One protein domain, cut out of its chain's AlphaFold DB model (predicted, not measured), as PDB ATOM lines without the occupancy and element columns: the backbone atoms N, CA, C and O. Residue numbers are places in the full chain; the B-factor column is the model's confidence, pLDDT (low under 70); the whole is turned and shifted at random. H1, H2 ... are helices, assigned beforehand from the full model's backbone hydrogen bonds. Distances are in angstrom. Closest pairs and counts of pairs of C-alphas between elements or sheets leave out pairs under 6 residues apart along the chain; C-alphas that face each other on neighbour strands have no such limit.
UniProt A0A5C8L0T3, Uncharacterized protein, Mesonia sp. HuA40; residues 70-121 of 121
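What this domain is: This is residues 70 to 121 of the 121 residues of an uncharacterized protein of Mesonia sp. HuA40 (UniProt A0A5C8L0T3). Two helices, H1 and H2, run the same way one over the other at an angle of 39 degrees, and a long loop, residues 83 to 99, leads back from the end of H1 to the beginning of H2. After H2 a short tail, residues 118 to 121, folds back toward H1, while residues 95 to 101 stick out where the loop enters H2. The printed part has 52 residues with two named helices, H1 then H2, and no named strand; its class is all helix. It is compact, with a radius of gyration of the C-alphas of 11.0 A, and only just elongated, spanning 29 by 19 by 17 A.

Where its parts are: Find C-alpha 70 at (125.022, 80.030, 93.211); from there H1, residues 70 to 82, runs 19.1 A to C-alpha 82 at (142.572, 79.671, 100.628). Go on past the loop to Gln 100, where H2, residues 100 to 117, begins; it runs 25.7 A and ends at C-alpha 117 at (138.213, 92.443, 100.706).

How they stand to each other: Look at Lys 72 and Leu 110, the closest C-alphas of H1 and H2, 7.0 A apart. The helices touch there, H1 with residues 72 to 76 alone and H2 with residues 107 to 110 alone. Their lines stand at a steep tilt of 39 degrees, the same way, and their centres are 12.6 A apart. In H2 every O i to N i+4 pair is within hydrogen-bond range; in H1, 8 of 9 are.

The domain as a whole: Ser 82 and Ser 99 have the two C-alphas farthest apart, 30.3 A. The link from H1 to H2 is long, with 17 residues. The printed part has no cut and ends at Leu 121, the chain's last residue. In the B-factor column of this model you will find a mean pLDDT of 86.4 over the printed part, and no printed residue is under 70.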
ATOM      1  N   LEU A  70     124.418  81.353  93.045       90.38
ATOM      2  CA  LEU A  70     125.022  80.030  93.211       90.38
ATOM      3  C   LEU A  70     126.465  79.991  92.696       90.38
ATOM      4  O   LEU A  70     127.318  79.357  93.325       90.38
ATOM      5  N   LYS A  71     126.747  80.698  91.597       92.00
ATOM      6  CA  LYS A  71     128.102  80.864  91.060       92.00
ATOM      7  C   LYS A  71     129.007  81.588  92.062       92.00
ATOM      8  O   LYS A  71     130.026  81.025  92.465       92.00
ATOM      9  N   LYS A  72     128.596  82.763  92.551       92.50
ATOM     10  CA  LYS A  72     129.359  83.530  93.550       92.50
ATOM     11  C   LYS A  72     129.558  82.762  94.853       92.50
ATOM     12  O   LYS A  72     130.656  82.764  95.396       92.50
ATOM     13  N   LEU A  73     128.548  82.035  95.335       91.31
ATOM     14  CA  LEU A  73     128.676  81.179  96.523       91.31
ATOM     15  C   LEU A  73     129.711  80.065  96.341       91.31
ATOM     16  O   LEU A  73     130.414  79.712  97.289       91.31
ATOM     17  N   SER A  74     129.790  79.478  95.145       91.69
ATOM     18  CA  SER A  74     130.811  78.475  94.839       91.69
ATOM     19  C   SER A  74     132.208  79.087  94.916       91.69
ATOM     20  O   SER A  74     133.085  78.542  95.589       91.69
ATOM     21  N   ASN A  75     132.394  80.253  94.299       93.38
ATOM     22  CA  ASN A  75     133.680  80.944  94.270       93.38
ATOM     23  C   ASN A  75     134.080  81.466  95.654       93.38
ATOM     24  O   ASN A  75     135.225  81.290  96.060       93.38
ATOM     25  N   TYR A  76     133.120  81.949  96.446       91.81
ATOM     26  CA  TYR A  76     133.303  82.274  97.859       91.81
ATOM     27  C   TYR A  76     133.865  81.092  98.651       91.81
ATOM     28  O   TYR A  76     134.865  81.222  99.350       91.81
ATOM     29  N   ARG A  77     133.260  79.905  98.511       89.81
ATOM     30  CA  ARG A  77     133.719  78.693  99.209       89.81
ATOM     31  C   ARG A  77     135.118  78.266  98.785       89.81
ATOM     32  O   ARG A  77     135.851  77.731  99.611       89.81
ATOM     33  N   ILE A  78     135.478  78.457  97.518       91.25
ATOM     34  CA  ILE A  78     136.836  78.200  97.025       91.25
ATOM     35  C   ILE A  78     137.805  79.210  97.643       91.25
ATOM     36  O   ILE A  78     138.817  78.812  98.212       91.25
ATOM     37  N   TRP A  79     137.468  80.498  97.602       92.25
ATOM     38  CA  TRP A  79     138.304  81.573  98.126       92.25
ATOM     39  C   TRP A  79     138.543  81.446  99.636       92.25
ATOM     40  O   TRP A  79     139.678  81.577 100.092       92.25
ATOM     41  N   VAL A  80     137.501  81.110 100.403       89.56
ATOM     42  CA  VAL A  80     137.564  80.902 101.859       89.56
ATOM     43  C   VAL A  80     138.490  79.751 102.235       89.56
ATOM     44  O   VAL A  80     139.185  79.843 103.243       89.56
ATOM     45  N   LYS A  81     138.560  78.681 101.431       89.62
ATOM     46  CA  LYS A  81     139.521  77.591 101.679       89.62
ATOM     47  C   LYS A  81     140.968  78.078 101.620       89.62
ATOM     48  O   LYS A  81     141.801  77.554 102.349       89.62
ATOM     49  N   SER A  82     141.245  79.066 100.772       90.81
ATOM     50  CA  SER A  82     142.572  79.671 100.628       90.81
ATOM     51  C   SER A  82     142.825  80.836 101.595       90.81
ATOM     52  O   SER A  82     143.976  81.210 101.777       90.81
ATOM     53  N   ASN A  83     141.778  81.410 102.201       89.88
ATOM     54  CA  ASN A  83     141.844  82.567 103.109       89.88
ATOM     55  C   ASN A  83     140.959  82.333 104.358       89.88
ATOM     56  O   ASN A  83     139.986  83.069 104.587       89.88
ATOM     57  N   PRO A  84     141.214  81.270 105.142       87.38
ATOM     58  CA  PRO A  84     140.340  80.862 106.242       87.38
ATOM     59  C   PRO A  84     140.200  81.932 107.334       87.38
ATOM     60  O   PRO A  84     139.156  82.020 107.980       87.38
ATOM     61  N   GLU A  85     141.208  82.785 107.514       87.38
ATOM     62  CA  GLU A  85     141.236  83.874 108.494       87.38
ATOM     63  C   GLU A  85     140.261  85.016 108.177       87.38
ATOM     64  O   GLU A  85     139.869  85.763 109.071       87.38
ATOM     65  N   LYS A  86     139.837  85.135 106.914       82.62
ATOM     66  CA  LYS A  86     138.842  86.117 106.449       82.62
ATOM     67  C   LYS A  86     137.462  85.492 106.258       82.62
ATOM     68  O   LYS A  86     136.547  86.141 105.756       82.62
ATOM     69  N   SER A  87     137.313  84.218 106.616       78.25
ATOM     70  CA  SER A  87     136.076  83.489 106.396       78.25
ATOM     71  C   SER A  87     134.958  83.997 107.297       78.25
ATOM     72  O   SER A  87     135.127  84.222 108.494       78.25
ATOM     73  N   GLN A  88     133.785  84.151 106.701       79.06
ATOM     74  CA  GLN A  88     132.545  84.410 107.413       79.06
ATOM     75  C   GLN A  88     131.606  83.227 107.191       79.06
ATOM     76  O   GLN A  88     131.534  82.648 106.100       79.06
ATOM     77  N   ASN A  89     130.896  82.813 108.234       72.12
ATOM     78  CA  ASN A  89     130.008  81.665 108.115       72.12
ATOM     79  C   ASN A  89     128.711  82.088 107.406       72.12
ATOM     80  O   ASN A  89     127.981  82.932 107.923       72.12
ATOM     81  N   ILE A  90     128.443  81.503 106.233       78.12
ATOM     82  CA  ILE A  90     127.174  81.634 105.509       78.12
ATOM     83  C   ILE A  90     126.543  80.247 105.418       78.12
ATOM     84  O   ILE A  90     126.986  79.390 104.642       78.12
ATOM     85  N   ASN A  91     125.470  80.027 106.170       79.00
ATOM     86  CA  ASN A  91     124.745  78.764 106.129       79.00
ATOM     87  C   ASN A  91     123.677  78.770 105.020       79.00
ATOM     88  O   ASN A  91     122.498  78.992 105.280       79.00
ATOM     89  N   TYR A  92     124.100  78.551 103.770       82.44
ATOM     90  CA  TYR A  92     123.214  78.504 102.598       82.44
ATOM     91  C   TYR A  92     123.354  77.184 101.818       82.44
ATOM     92  O   TYR A  92     124.413  76.852 101.276       82.44
ATOM     93  N   PHE A  93     122.265  76.424 101.707       81.56
ATOM     94  CA  PHE A  93     122.229  75.121 101.023       81.56
ATOM     95  C   PHE A  93     121.659  75.205  99.601       81.56
ATOM     96  O   PHE A  93     120.472  75.456  99.436       81.56
ATOM     97  N   LYS A  94     122.458  74.877  98.576       77.50
ATOM     98  CA  LYS A  94     122.054  74.971  97.153       77.50
ATOM     99  C   LYS A  94     120.803  74.155  96.773       77.50
ATOM    100  O   LYS A  94     120.083  74.544  95.863       77.50
ATOM    101  N   ASN A  95     120.553  73.040  97.465       79.50
ATOM    102  CA  ASN A  95     119.436  72.129  97.187       79.50
ATOM    103  C   ASN A  95     118.139  72.542  97.908       79.50
ATOM    104  O   ASN A  95     117.147  71.826  97.820       79.50
ATOM    105  N   LYS A  96     118.151  73.650  98.660       79.62
ATOM    106  CA  LYS A  96     116.964  74.185  99.331       79.62
ATOM    107  C   LYS A  96     116.364  75.327  98.519       79.62
ATOM    108  O   LYS A  96     117.087  76.154  97.959       79.62
ATOM    109  N   THR A  97     115.040  75.378  98.492       78.25
ATOM    110  CA  THR A  97     114.286  76.507  97.946       78.25
ATOM    111  C   THR A  97     114.137  77.552  99.043       78.25
ATOM    112  O   THR A  97     113.537  77.269 100.078       78.25
ATOM    113  N   TYR A  98     114.706  78.736  98.830       78.62
ATOM    114  CA  TYR A  98     114.533  79.888  99.717       78.62
ATOM    115  C   TYR A  98     113.625  80.918  99.047       78.62
ATOM    116  O   TYR A  98     113.376  80.844  97.841       78.62
ATOM    117  N   SER A  99     113.127  81.881  99.825       78.81
ATOM    118  CA  SER A  99     112.445  83.042  99.258       78.81
ATOM    119  C   SER A  99     113.428  83.910  98.467       78.81
ATOM    120  O   SER A  99     114.634  83.919  98.729       78.81
ATOM    121  N   GLN A 100     112.901  84.692  97.524       78.19
ATOM    122  CA  GLN A 100     113.686  85.681  96.780       78.19
ATOM    123  C   GLN A 100     114.391  86.679  97.712       78.19
ATOM    124  O   GLN A 100     115.493  87.131  97.417       78.19
ATOM    125  N   GLU A 101     113.771  87.015  98.843       78.12
ATOM    126  CA  GLU A 101     114.342  87.907  99.854       78.12
ATOM    127  C   GLU A 101     115.627  87.326 100.445       78.12
ATOM    128  O   GLU A 101     116.639  88.017 100.518       78.12
ATOM    129  N   VAL A 102     115.609  86.041 100.809       81.81
ATOM    130  CA  VAL A 102     116.786  85.347 101.341       81.81
ATOM    131  C   VAL A 102     117.883  85.265 100.283       81.81
ATOM    132  O   VAL A 102     119.020  85.641 100.564       81.81
ATOM    133  N   ASP A 103     117.548  84.848  99.059       85.12
ATOM    134  CA  ASP A 103     118.506  84.803  97.947       85.12
ATOM    135  C   ASP A 103     119.133  86.191  97.703       85.12
ATOM    136  O   ASP A 103     120.346  86.314  97.526       85.12
ATOM    137  N   SER A 104     118.327  87.255  97.768       82.50
ATOM    138  CA  SER A 104     118.777  88.641  97.608       82.50
ATOM    139  C   SER A 104     119.716  89.094  98.727       82.50
ATOM    140  O   SER A 104     120.747  89.702  98.442       82.50
ATOM    141  N   VAL A 105     119.409  88.781  99.989       85.12
ATOM    142  CA  VAL A 105     120.267  89.135 101.132       85.12
ATOM    143  C   VAL A 105     121.619  88.428 101.039       85.12
ATOM    144  O   VAL A 105     122.654  89.058 101.248       85.12
ATOM    145  N   VAL A 106     121.639  87.144 100.670       88.44
ATOM    146  CA  VAL A 106     122.901  86.405 100.497       88.44
ATOM    147  C   VAL A 106     123.694  86.951  99.317       88.44
ATOM    148  O   VAL A 106     124.908  87.108  99.415       88.44
ATOM    149  N   TYR A 107     123.030  87.286  98.213       88.19
ATOM    150  CA  TYR A 107     123.699  87.880  97.060       88.19
ATOM    151  C   TYR A 107     124.337  89.233  97.406       88.19
ATOM    152  O   TYR A 107     125.504  89.467  97.098       88.19
ATOM    153  N   GLN A 108     123.602  90.097  98.111       87.56
ATOM    154  CA  GLN A 108     124.105  91.381  98.602       87.56
ATOM    155  C   GLN A 108     125.290  91.210  99.552       87.56
ATOM    156  O   GLN A 108     126.255  91.964  99.467       87.56
ATOM    157  N   TYR A 109     125.254  90.196 100.416       90.31
ATOM    158  CA  TYR A 109     126.384  89.881 101.279       90.31
ATOM    159  C   TYR A 109     127.652  89.540 100.491       90.31
ATOM    160  O   TYR A 109     128.736  89.982 100.856       90.31
ATOM    161  N   LEU A 110     127.532  88.783  99.398       91.69
ATOM    162  CA  LEU A 110     128.686  88.429  98.568       91.69
ATOM    163  C   LEU A 110     129.270  89.649  97.849       91.69
ATOM    164  O   LEU A 110     130.488  89.749  97.764       91.69
ATOM    165  N   ILE A 111     128.431  90.594  97.412       90.25
ATOM    166  CA  ILE A 111     128.893  91.884  96.866       90.25
ATOM    167  C   ILE A 111     129.652  92.671  97.936       90.25
ATOM    168  O   ILE A 111     130.778  93.105  97.714       90.25
ATOM    169  N   TYR A 112     129.063  92.812  99.121       91.38
ATOM    170  CA  TYR A 112     129.722  93.463 100.248       91.38
ATOM    171  C   TYR A 112     131.073  92.810 100.579       91.38
ATOM    172  O   TYR A 112     132.048  93.501 100.865       91.38
ATOM    173  N   PHE A 113     131.148  91.482 100.519       92.06
ATOM    174  CA  PHE A 113     132.378  90.742 100.767       92.06
ATOM    175  C   PHE A 113     133.461  91.050  99.722       92.06
ATOM    176  O   PHE A 113     134.624  91.244 100.084       92.06
ATOM    177  N   GLU A 114     133.083  91.128  98.444       92.12
ATOM    178  CA  GLU A 114     133.963  91.552  97.349       92.12
ATOM    179  C   GLU A 114     134.519  92.959  97.582       92.12
ATOM    180  O   GLU A 114     135.731  93.155  97.493       92.12
ATOM    181  N   GLU A 115     133.660  93.912  97.954       91.81
ATOM    182  CA  GLU A 115     134.058  95.292  98.251       91.81
ATOM    183  C   GLU A 115     134.990  95.373  99.467       91.81
ATOM    184  O   GLU A 115     136.060  95.978  99.397       91.81
ATOM    185  N   LYS A 116     134.619  94.719 100.575       91.38
ATOM    186  CA  LYS A 116     135.375  94.738 101.836       91.38
ATOM    187  C   LYS A 116     136.786  94.183 101.682       91.38
ATOM    188  O   LYS A 116     137.719  94.677 102.316       91.38
ATOM    189  N   HIS A 117     136.938  93.134 100.881       89.75
ATOM    190  CA  HIS A 117     138.213  92.443 100.706       89.75
ATOM    191  C   HIS A 117     138.931  92.797  99.402       89.75
ATOM    192  O   HIS A 117     140.046  92.317  99.198       89.75
ATOM    193  N   ASN A 118     138.336  93.656  98.568       92.81
ATOM    194  CA  ASN A 118     138.833  94.039  97.249       92.81
ATOM    195  C   ASN A 118     139.163  92.814  96.371       92.81
ATOM    196  O   ASN A 118     140.287  92.651  95.891       92.81
ATOM    197  N   ILE A 119     138.183  91.919  96.216       92.19
ATOM    198  CA  ILE A 119     138.289  90.685  95.423       92.19
ATOM    199  C   ILE A 119     137.129  90.558  94.431       92.19
ATOM    200  O   ILE A 119     136.120  91.243  94.551       92.19
ATOM    201  N   THR A 120     137.247  89.616  93.493       90.62
ATOM    202  CA  THR A 120     136.127  89.157  92.663       90.62
ATOM    203  C   THR A 120     135.839  87.693  92.965       90.62
ATOM    204  O   THR A 120     136.741  86.854  92.913       90.62
ATOM    205  N   LEU A 121     134.580  87.412  93.288       87.44
ATOM    206  CA  LEU A 121     134.003  86.086  93.458       87.44
ATOM    207  C   LEU A 121     133.289  85.678  92.178       87.44
ATOM    208  O   LEU A 121     132.356  86.384  91.723       87.44
TER     209      LEU A 121